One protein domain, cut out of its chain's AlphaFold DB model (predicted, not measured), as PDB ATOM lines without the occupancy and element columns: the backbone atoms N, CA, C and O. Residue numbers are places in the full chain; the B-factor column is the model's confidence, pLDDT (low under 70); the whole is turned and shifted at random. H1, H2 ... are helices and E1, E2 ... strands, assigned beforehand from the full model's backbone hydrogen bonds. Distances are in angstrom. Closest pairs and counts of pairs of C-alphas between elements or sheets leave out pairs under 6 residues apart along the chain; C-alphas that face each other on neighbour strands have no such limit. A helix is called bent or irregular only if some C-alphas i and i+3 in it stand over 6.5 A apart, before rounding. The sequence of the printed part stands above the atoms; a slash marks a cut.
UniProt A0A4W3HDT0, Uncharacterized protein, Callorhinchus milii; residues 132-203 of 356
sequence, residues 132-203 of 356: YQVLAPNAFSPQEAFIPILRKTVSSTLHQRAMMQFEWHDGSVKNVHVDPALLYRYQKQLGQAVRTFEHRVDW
ATOM      1  N   TYR A 132      42.557 -18.799 -14.574       79.50
ATOM      2  CA  TYR A 132      43.562 -19.814 -14.894       79.50
ATOM      3  C   TYR A 132      43.025 -20.907 -15.824       79.50
ATOM      4  O   TYR A 132      43.736 -21.351 -16.716       79.50
ATOM      5  N   GLN A 133      41.767 -21.326 -15.678       75.50
ATOM      6  CA  GLN A 133      41.170 -22.350 -16.547       75.50
ATOM      7  C   GLN A 133      40.916 -21.834 -17.966       75.50
ATOM      8  O   GLN A 133      41.052 -22.589 -18.925       75.50
ATOM      9  N   VAL A 134      40.579 -20.550 -18.102       78.25
ATOM     10  CA  VAL A 134      40.368 -19.886 -19.397       78.25
ATOM     11  C   VAL A 134      41.694 -19.656 -20.115       78.25
ATOM     12  O   VAL A 134      41.763 -19.808 -21.331       78.25
ATOM     13  N   LEU A 135      42.749 -19.322 -19.367       81.62
ATOM     14  CA  LEU A 135      44.084 -19.091 -19.918       81.62
ATOM     15  C   LEU A 135      44.872 -20.388 -20.152       81.62
ATOM     16  O   LEU A 135      45.760 -20.396 -21.000       81.62
ATOM     17  N   ALA A 136      44.548 -21.483 -19.453       83.62
ATOM     18  CA  ALA A 136      45.292 -22.747 -19.504       83.62
ATOM     19  C   ALA A 136      45.531 -23.300 -20.923       83.62
ATOM     20  O   ALA A 136      46.656 -23.722 -21.185       83.62
ATOM     21  N   PRO A 137      44.560 -23.275 -21.862       83.44
ATOM     22  CA  PRO A 137      44.782 -23.770 -23.223       83.44
ATOM     23  C   PRO A 137      45.859 -23.000 -24.000       83.44
ATOM     24  O   PRO A 137      46.446 -23.551 -24.925       83.44
ATOM     25  N   ASN A 138      46.124 -21.747 -23.617       82.94
ATOM     26  CA  ASN A 138      47.089 -20.861 -24.264       82.94
ATOM     27  C   ASN A 138      48.270 -20.505 -23.343       82.94
ATOM     28  O   ASN A 138      48.967 -19.519 -23.598       82.94
ATOM     29  N   ALA A 139      48.479 -21.269 -22.267       84.56
ATOM     30  CA  ALA A 139      49.558 -21.075 -21.308       84.56
ATOM     31  C   ALA A 139      50.671 -22.107 -21.537       84.56
ATOM     32  O   ALA A 139      50.466 -23.313 -21.411       84.56
ATOM     33  N   PHE A 140      51.875 -21.629 -21.835       85.00
ATOM     34  CA  PHE A 140      53.041 -22.452 -22.150       85.00
ATOM     35  C   PHE A 140      54.110 -22.301 -21.069       85.00
ATOM     36  O   PHE A 140      54.466 -21.189 -20.684       85.00
ATOM     37  N   SER A 141      54.658 -23.410 -20.577       84.06
ATOM     38  CA  SER A 141      55.808 -23.357 -19.667       84.06
ATOM     39  C   SER A 141      57.064 -22.895 -20.422       84.06
ATOM     40  O   SER A 141      57.291 -23.377 -21.537       84.06
ATOM     41  N   PRO A 142      57.903 -22.021 -19.838       80.56
ATOM     42  CA  PRO A 142      59.243 -21.761 -20.351       80.56
ATOM     43  C   PRO A 142      60.011 -23.078 -20.477       80.56
ATOM     44  O   PRO A 142      59.980 -23.905 -19.565       80.56
ATOM     45  N   GLN A 143      60.667 -23.287 -21.614       77.44
ATOM     46  CA  GLN A 143      61.509 -24.462 -21.823       77.44
ATOM     47  C   GLN A 143      62.972 -24.046 -21.809       77.44
ATOM     48  O   GLN A 143      63.360 -23.113 -22.513       77.44
ATOM     49  N   GLU A 144      63.779 -24.766 -21.038       80.44
ATOM     50  CA  GLU A 144      65.234 -24.648 -21.042       80.44
ATOM     51  C   GLU A 144      65.841 -25.972 -21.490       80.44
ATOM     52  O   GLU A 144      65.476 -27.041 -20.996       80.44
ATOM     53  N   ALA A 145      66.761 -25.906 -22.447       81.94
ATOM     54  CA  ALA A 145      67.460 -27.068 -22.968       81.94
ATOM     55  C   ALA A 145      68.965 -26.809 -22.965       81.94
ATOM     56  O   ALA A 145      69.445 -25.784 -23.452       81.94
ATOM     57  N   PHE A 146      69.733 -27.758 -22.434       84.00
ATOM     58  CA  PHE A 146      71.183 -27.726 -22.561       84.00
ATOM     59  C   PHE A 146      71.584 -28.288 -23.921       84.00
ATOM     60  O   PHE A 146      71.250 -29.429 -24.239       84.00
ATOM     61  N   ILE A 147      72.310 -27.504 -24.720       83.69
ATOM     62  CA  ILE A 147      72.812 -27.949 -26.022       83.69
ATOM     63  C   ILE A 147      74.281 -28.369 -25.857       83.69
ATOM     64  O   ILE A 147      75.147 -27.496 -25.731       83.69
ATOM     65  N   PRO A 148      74.601 -29.682 -25.906       80.38
ATOM     66  CA  PRO A 148      75.943 -30.189 -25.601       80.38
ATOM     67  C   PRO A 148      77.028 -29.656 -26.540       80.38
ATOM     68  O   PRO A 148      78.142 -29.368 -26.107       80.38
ATOM     69  N   ILE A 149      76.682 -29.467 -27.817       80.62
ATOM     70  CA  ILE A 149      77.592 -28.969 -28.859       80.62
ATOM     71  C   ILE A 149      77.967 -27.501 -28.605       80.62
ATOM     72  O   ILE A 149      79.096 -27.093 -28.857       80.62
ATOM     73  N   LEU A 150      77.037 -26.711 -28.060       79.81
ATOM     74  CA  LEU A 150      77.240 -25.292 -27.765       79.81
ATOM     75  C   LEU A 150      77.766 -25.050 -26.344       79.81
ATOM     76  O   LEU A 150      78.142 -23.920 -26.033       79.81
ATOM     77  N   ARG A 151      77.767 -26.085 -25.484       79.12
ATOM     78  CA  ARG A 151      78.050 -26.014 -24.037       79.12
ATOM     79  C   ARG A 151      77.288 -24.884 -23.336       79.12
ATOM     80  O   ARG A 151      77.816 -24.222 -22.446       79.12
ATOM     81  N   LYS A 152      76.054 -24.638 -23.775       81.19
ATOM     82  CA  LYS A 152      75.203 -23.552 -23.288       81.19
ATOM     83  C   LYS A 152      73.795 -24.066 -23.040       81.19
ATOM     84  O   LYS A 152      73.261 -24.840 -23.837       81.19
ATOM     85  N   THR A 153      73.201 -23.587 -21.957       79.00
ATOM     86  CA  THR A 153      71.760 -23.676 -21.731       79.00
ATOM     87  C   THR A 153      71.088 -22.603 -22.573       79.00
ATOM     88  O   THR A 153      71.477 -21.436 -22.518       79.00
ATOM     89  N   VAL A 154      70.115 -23.000 -23.384       77.88
ATOM     90  CA  VAL A 154      69.276 -22.081 -24.153       77.88
ATOM     91  C   VAL A 154      67.857 -22.133 -23.613       77.88
ATOM     92  O   VAL A 154      67.358 -23.205 -23.268       77.88
ATOM     93  N   SER A 155      67.213 -20.975 -23.539       75.25
ATOM     94  CA  SER A 155      65.828 -20.838 -23.100       75.25
ATOM     95  C   SER A 155      64.924 -20.442 -24.265       75.25
ATOM     96  O   SER A 155      65.353 -19.819 -25.242       75.25
ATOM     97  N   SER A 156      63.650 -20.821 -24.175       74.06
ATOM     98  CA  SER A 156      62.617 -20.388 -25.112       74.06
ATOM     99  C   SER A 156      62.521 -18.860 -25.125       74.06
ATOM    100  O   SER A 156      62.341 -18.246 -24.073       74.06
ATOM    101  N   THR A 157      62.597 -18.247 -26.306       67.81
ATOM    102  CA  THR A 157      62.475 -16.793 -26.464       67.81
ATOM    103  C   THR A 157      61.028 -16.393 -26.741       67.81
ATOM    104  O   THR A 157      60.317 -17.031 -27.515       67.81
ATOM    105  N   LEU A 158      60.575 -15.326 -26.083       67.81
ATOM    106  CA  LEU A 158      59.238 -14.767 -26.258       67.81
ATOM    107  C   LEU A 158      59.246 -13.675 -27.316       67.81
ATOM    108  O   LEU A 158      60.062 -12.753 -27.270       67.81
ATOM    109  N   HIS A 159      58.263 -13.709 -28.208       69.12
ATOM    110  CA  HIS A 159      57.969 -12.551 -29.033       69.12
ATOM    111  C   HIS A 159      57.047 -11.604 -28.251       69.12
ATOM    112  O   HIS A 159      55.865 -11.899 -28.077       69.12
ATOM    113  N   GLN A 160      57.585 -10.466 -27.786       60.16
ATOM    114  CA  GLN A 160      56.908  -9.505 -26.888       60.16
ATOM    115  C   GLN A 160      55.524  -9.029 -27.362       60.16
ATOM    116  O   GLN A 160      54.715  -8.603 -26.547       60.16
ATOM    117  N   ARG A 161      55.234  -9.088 -28.668       64.19
ATOM    118  CA  ARG A 161      53.933  -8.686 -29.233       64.19
ATOM    119  C   ARG A 161      52.900  -9.814 -29.319       64.19
ATOM    120  O   ARG A 161      51.751  -9.533 -29.633       64.19
ATOM    121  N   ALA A 162      53.296 -11.063 -29.073       65.44
ATOM    122  CA  ALA A 162      52.431 -12.233 -29.221       65.44
ATOM    123  C   ALA A 162      52.092 -12.915 -27.888       65.44
ATOM    124  O   ALA A 162      51.020 -13.501 -27.776       65.44
ATOM    125  N   MET A 163      52.970 -12.868 -26.882       79.94
ATOM    126  CA  MET A 163      52.781 -13.573 -25.606       79.94
ATOM    127  C   MET A 163      53.296 -12.748 -24.423       79.94
ATOM    128  O   MET A 163      54.234 -11.965 -24.572       79.94
ATOM    129  N   MET A 164      52.704 -12.962 -23.247       80.62
ATOM    130  CA  MET A 164      53.056 -12.295 -21.989       80.62
ATOM    131  C   MET A 164      53.414 -13.323 -20.913       80.62
ATOM    132  O   MET A 164      52.794 -14.381 -20.847       80.62
ATOM    133  N   GLN A 165      54.391 -13.017 -20.059       84.56
ATOM    134  CA  GLN A 165      54.670 -13.820 -18.866       84.56
ATOM    135  C   GLN A 165      53.648 -13.517 -17.770       84.56
ATOM    136  O   GLN A 165      53.403 -12.354 -17.456       84.56
ATOM    137  N   PHE A 166      53.059 -14.562 -17.199       82.81
ATOM    138  CA  PHE A 166      52.024 -14.485 -16.176       82.81
ATOM    139  C   PHE A 166      52.324 -15.479 -15.053       82.81
ATOM    140  O   PHE A 166      52.686 -16.627 -15.319       82.81
ATOM    141  N   GLU A 167      52.174 -15.043 -13.805       86.31
ATOM    142  CA  GLU A 167      52.338 -15.902 -12.633       86.31
ATOM    143  C   GLU A 167      51.099 -16.785 -12.448       86.31
ATOM    144  O   GLU A 167      49.954 -16.327 -12.446       86.31
ATOM    145  N   TRP A 168      51.329 -18.086 -12.350       82.56
ATOM    146  CA  TRP A 168      50.294 -19.097 -12.247       82.56
ATOM    147  C   TRP A 168      49.924 -19.368 -10.783       82.56
ATOM    148  O   TRP A 168      50.618 -18.946  -9.865       82.56
ATOM    149  N   HIS A 169      48.823 -20.080 -10.540       76.88
ATOM    150  CA  HIS A 169      48.328 -20.337  -9.177       76.88
ATOM    151  C   HIS A 169      49.268 -21.201  -8.313       76.88
ATOM    152  O   HIS A 169      49.096 -21.260  -7.102       76.88
ATOM    153  N   ASP A 170      50.239 -21.881  -8.927       81.31
ATOM    154  CA  ASP A 170      51.282 -22.675  -8.269       81.31
ATOM    155  C   ASP A 170      52.596 -21.891  -8.070       81.31
ATOM    156  O   ASP A 170      53.610 -22.473  -7.688       81.31
ATOM    157  N   GLY A 171      52.601 -20.582  -8.360       81.12
ATOM    158  CA  GLY A 171      53.790 -19.726  -8.331       81.12
ATOM    159  C   GLY A 171      54.722 -19.906  -9.536       81.12
ATOM    160  O   GLY A 171      55.759 -19.248  -9.618       81.12
ATOM    161  N   SER A 172      54.389 -20.781 -10.496       86.25
ATOM    162  CA  SER A 172      55.176 -20.932 -11.723       86.25
ATOM    163  C   SER A 172      54.883 -19.806 -12.715       86.25
ATOM    164  O   SER A 172      53.764 -19.314 -12.816       86.25
ATOM    165  N   VAL A 173      55.878 -19.404 -13.507       86.31
ATOM    166  CA  VAL A 173      55.670 -18.424 -14.582       86.31
ATOM    167  C   VAL A 173      55.294 -19.157 -15.868       86.31
ATOM    168  O   VAL A 173      56.004 -20.069 -16.301       86.31
ATOM    169  N   LYS A 174      54.186 -18.757 -16.498       85.94
ATOM    170  CA  LYS A 174      53.733 -19.261 -17.802       85.94
ATOM    171  C   LYS A 174      53.733 -18.151 -18.845       85.94
ATOM    172  O   LYS A 174      53.412 -17.002 -18.561       85.94
ATOM    173  N   ASN A 175      54.035 -18.521 -20.079       86.06
ATOM    174  CA  ASN A 175      53.912 -17.682 -21.259       86.06
ATOM    175  C   ASN A 175      52.493 -17.821 -21.806       86.06
ATOM    176  O   ASN A 175      52.130 -18.886 -22.299       86.06
ATOM    177  N   VAL A 176      51.687 -16.773 -21.706       83.75
ATOM    178  CA  VAL A 176      50.272 -16.807 -22.066       83.75
ATOM    179  C   VAL A 176      50.043 -16.035 -23.359       83.75
ATOM    180  O   VAL A 176      50.418 -14.865 -23.477       83.75
ATOM    181  N   HIS A 177      49.403 -16.687 -24.331       83.31
ATOM    182  CA  HIS A 177      48.810 -16.009 -25.478       83.31
ATOM    183  C   HIS A 177      47.357 -15.650 -25.172       83.31
ATOM    184  O   HIS A 177      46.541 -16.503 -24.814       83.31
ATOM    185  N   VAL A 178      47.024 -14.376 -25.330       74.56
ATOM    186  CA  VAL A 178      45.688 -13.867 -25.044       74.56
ATOM    187  C   VAL A 178      44.978 -13.592 -26.361       74.56
ATOM    188  O   VAL A 178      45.267 -12.605 -27.029       74.56
ATOM    189  N   ASP A 179      44.030 -14.459 -26.716       80.38
ATOM    190  CA  ASP A 179      43.103 -14.210 -27.820       80.38
ATOM    191  C   ASP A 179      42.019 -13.209 -27.360       80.38
ATOM    192  O   ASP A 179      41.251 -13.517 -26.436       80.38
ATOM    193  N   PRO A 180      41.906 -12.021 -27.987       81.12
ATOM    194  CA  PRO A 180      40.872 -11.046 -27.648       81.12
ATOM    195  C   PRO A 180      39.444 -11.603 -27.753       81.12
ATOM    196  O   PRO A 180      38.580 -11.231 -26.955       81.12
ATOM    197  N   ALA A 181      39.177 -12.518 -28.692       82.69
ATOM    198  CA  ALA A 181      37.855 -13.121 -28.848       82.69
ATOM    199  C   ALA A 181      37.516 -14.061 -27.679       82.69
ATOM    200  O   ALA A 181      36.378 -14.064 -27.196       82.69
ATOM    201  N   LEU A 182      38.504 -14.820 -27.192       80.31
ATOM    202  CA  LEU A 182      38.385 -15.654 -25.996       80.31
ATOM    203  C   LEU A 182      38.112 -14.802 -24.749       80.31
ATOM    204  O   LEU A 182      37.182 -15.111 -24.001       80.31
ATOM    205  N   LEU A 183      38.849 -13.700 -24.558       79.94
ATOM    206  CA  LEU A 183      38.625 -12.789 -23.430       79.94
ATOM    207  C   LEU A 183      37.250 -12.126 -23.470       79.94
ATOM    208  O   LEU A 183      36.578 -12.055 -22.442       79.94
ATOM    209  N   TYR A 184      36.795 -11.676 -24.640       81.50
ATOM    210  CA  TYR A 184      35.475 -11.062 -24.765       81.50
ATOM    211  C   TYR A 184      34.352 -12.053 -24.423       81.50
ATOM    212  O   TYR A 184      33.397 -11.722 -23.714       81.50
ATOM    213  N   ARG A 185      34.479 -13.310 -24.875       81.69
ATOM    214  CA  ARG A 185      33.551 -14.389 -24.502       81.69
ATOM    215  C   ARG A 185      33.587 -14.666 -23.001       81.69
ATOM    216  O   ARG A 185      32.520 -14.765 -22.393       81.69
ATOM    217  N   TYR A 186      34.780 -14.733 -22.414       77.56
ATOM    218  CA  TYR A 186      34.964 -14.912 -20.978       77.56
ATOM    219  C   TYR A 186      34.293 -13.795 -20.174       77.56
ATOM    220  O   TYR A 186      33.460 -14.076 -19.316       77.56
ATOM    221  N   GLN A 187      34.571 -12.533 -20.506       79.88
ATOM    222  CA  GLN A 187      33.973 -11.370 -19.854       79.88
ATOM    223  C   GLN A 187      32.441 -11.402 -19.941       79.88
ATOM    224  O   GLN A 187      31.757 -11.129 -18.955       79.88
ATOM    225  N   LYS A 188      31.881 -11.789 -21.096       80.56
ATOM    226  CA  LYS A 188      30.428 -11.921 -21.270       80.56
ATOM    227  C   LYS A 188      29.839 -13.012 -20.370       80.56
ATOM    228  O   LYS A 188      28.810 -12.775 -19.736       80.56
ATOM    229  N   GLN A 189      30.470 -14.185 -20.307       74.56
ATOM    230  CA  GLN A 189      30.023 -15.299 -19.464       74.56
ATOM    231  C   GLN A 189      30.163 -14.980 -17.971       74.56
ATOM    232  O   GLN A 189      29.239 -15.250 -17.200       74.56
ATOM    233  N   LEU A 190      31.272 -14.355 -17.572       75.31
ATOM    234  CA  LEU A 190      31.498 -13.902 -16.204       75.31
ATOM    235  C   LEU A 190      30.466 -12.843 -15.809       75.31
ATOM    236  O   LEU A 190      29.821 -12.983 -14.779       75.31
ATOM    237  N   GLY A 191      30.218 -11.850 -16.666       71.94
ATOM    238  CA  GLY A 191      29.195 -10.833 -16.423       71.94
ATOM    239  C   GLY A 191      27.779 -11.413 -16.318       71.94
ATOM    240  O   GLY A 191      26.976 -10.937 -15.524       71.94
ATOM    241  N   GLN A 192      27.453 -12.469 -17.072       73.75
ATOM    242  CA  GLN A 192      26.189 -13.199 -16.892       73.75
ATOM    243  C   GLN A 192      26.132 -13.939 -15.549       73.75
ATOM    244  O   GLN A 192      25.088 -13.923 -14.894       73.75
ATOM    245  N   ALA A 193      27.230 -14.576 -15.136       67.44
ATOM    246  CA  ALA A 193      27.312 -15.250 -13.843       67.44
ATOM    247  C   ALA A 193      27.163 -14.257 -12.681       67.44
ATOM    248  O   ALA A 193      26.333 -14.493 -11.809       67.44
ATOM    249  N   VAL A 194      27.878 -13.126 -12.722       69.56
ATOM    250  CA  VAL A 194      27.776 -12.043 -11.730       69.56
ATOM    251  C   VAL A 194      26.342 -11.536 -11.633       69.56
ATOM    252  O   VAL A 194      25.775 -11.601 -10.551       69.56
ATOM    253  N   ARG A 195      25.698 -11.192 -12.757       70.25
ATOM    254  CA  ARG A 195      24.282 -10.778 -12.752       70.25
ATOM    255  C   ARG A 195      23.348 -11.822 -12.146       70.25
ATOM    256  O   ARG A 195      22.394 -11.481 -11.462       70.25
ATOM    257  N   THR A 196      23.606 -13.107 -12.390       63.59
ATOM    258  CA  THR A 196      22.810 -14.188 -11.785       63.59
ATOM    259  C   THR A 196      23.000 -14.229 -10.268       63.59
ATOM    260  O   THR A 196      22.039 -14.477  -9.542       63.59
ATOM    261  N   PHE A 197      24.221 -13.990  -9.781       58.66
ATOM    262  CA  PHE A 197      24.494 -13.896  -8.349       58.66
ATOM    263  C   PHE A 197      23.871 -12.651  -7.732       58.66
ATOM    264  O   PHE A 197      23.210 -12.796  -6.715       58.66
ATOM    265  N   GLU A 198      24.001 -11.483  -8.360       65.19
ATOM    266  CA  GLU A 198      23.370 -10.231  -7.917       65.19
ATOM    267  C   GLU A 198      21.856 -10.406  -7.787       65.19
ATOM    268  O   GLU A 198      21.316 -10.257  -6.697       65.19
ATOM    269  N   HIS A 199      21.186 -10.892  -8.839       66.06
ATOM    270  CA  HIS A 199      19.749 -11.179  -8.783       66.06
ATOM    271  C   HIS A 199      19.375 -12.167  -7.675       66.06
ATOM    272  O   HIS A 199      18.305 -12.061  -7.077       66.06
ATOM    273  N   ARG A 200      20.228 -13.160  -7.405       58.38
ATOM    274  CA  ARG A 200      19.976 -14.139  -6.345       58.38
ATOM    275  C   ARG A 200      20.203 -13.546  -4.957       58.38
ATOM    276  O   ARG A 200      19.467 -13.909  -4.044       58.38
ATOM    277  N   VAL A 201      21.196 -12.676  -4.795       58.53
ATOM    278  CA  VAL A 201      21.434 -11.925  -3.558       58.53
ATOM    279  C   VAL A 201      20.235 -11.027  -3.288       58.53
ATOM    280  O   VAL A 201      19.631 -11.175  -2.234       58.53
ATOM    281  N   ASP A 202      19.801 -10.235  -4.267       65.00
ATOM    282  CA  ASP A 202      18.609  -9.387  -4.152       65.00
ATOM    283  C   ASP A 202      17.372 -10.210  -3.765       65.00
ATOM    284  O   ASP A 202      16.631  -9.865  -2.841       65.00
ATOM    285  N   TRP A 203      17.182 -11.364  -4.412       64.56
ATOM    286  CA  TRP A 203      16.086 -12.278  -4.100       64.56
ATOM    287  C   TRP A 203      16.148 -12.810  -2.659       64.56
ATOM    288  O   TRP A 203      15.123 -12.848  -1.974       64.56
TER     289      TRP A 203
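What this domain is: This is residues 132 to 203 of the 356 residues of an uncharacterized protein of Callorhinchus milii (UniProt A0A4W3HDT0). A long, thin chain has two strand hairpins and a helical arm: the hairpin E3-E4 lies in the middle with the short helix H1 beside E4, the hairpin E1-E2 reaches out to one end, and the long helix H2 reaches out to the other. Residues 187 to 203 of H2 and residues 147 to 152 of the E1-E2 hairpin stick out free. The printed part has 72 residues, in the order H1, E1, E2, E3, E4, H2, with two separate two-stranded antiparallel sheets; the class is mixed, helices and strands. It is extended, with a radius of gyration of the C-alphas of 18.5 A and spans of 68 by 24 by 15 A.

How they stand to each other: E3, residues 164 to 167, and E4, residues 173 to 176, form an antiparallel hairpin at 141 degrees, with N 166 and O 174 2.8 A apart. Residues 139 to 140 pair antiparallel with residues 175 to 176 of E4. The closest C-alphas of H1, residues 132 to 138, and E4 are those of Asn 138 and Val 176, 5.6 A apart. H2, residues 180 to 203, is close to H1 but not clearly touching, the closest C-alphas being those of Val 134 and Tyr 186, 7.5 A apart. Their lines stand at a shallow tilt of 14 degrees, opposite ways. E1, residues 144 to 147, and E2, residues 152 to 155, form an antiparallel hairpin at 150 degrees, with N 145 and O 154 2.9 A apart. E2 and E3 are apart, as are E1 and H2. In H2 every O i to N i+4 pair is within hydrogen-bond range; in H1 1 of 3 is, beside 2 of 4 O i to N i+3 pairs.

Where its parts are: H2 is 34.2 A long, from C-alpha 180 at (40.872, -11.046, -27.648) to C-alpha 203 at (16.086, -12.278, -4.100). H1, 10.1 A long, begins with C-alpha 132 at (43.562, -19.814, -14.894) and is irregular, C-alphas 134 and 137 being 7.0 A apart. E1 is 9.7 A long, E2 9.8 A, E3 10.1 A and E4 9.4 A.

The domain as a whole: The two C-alphas farthest apart, those of Ile 149 and Trp 203, are 68.4 A apart. The printed part has no cut, and no link is long. The mean pLDDT of the printed part is 76.9; residues 157 to 162, 193 to 194 and 196 to 203 are under 70.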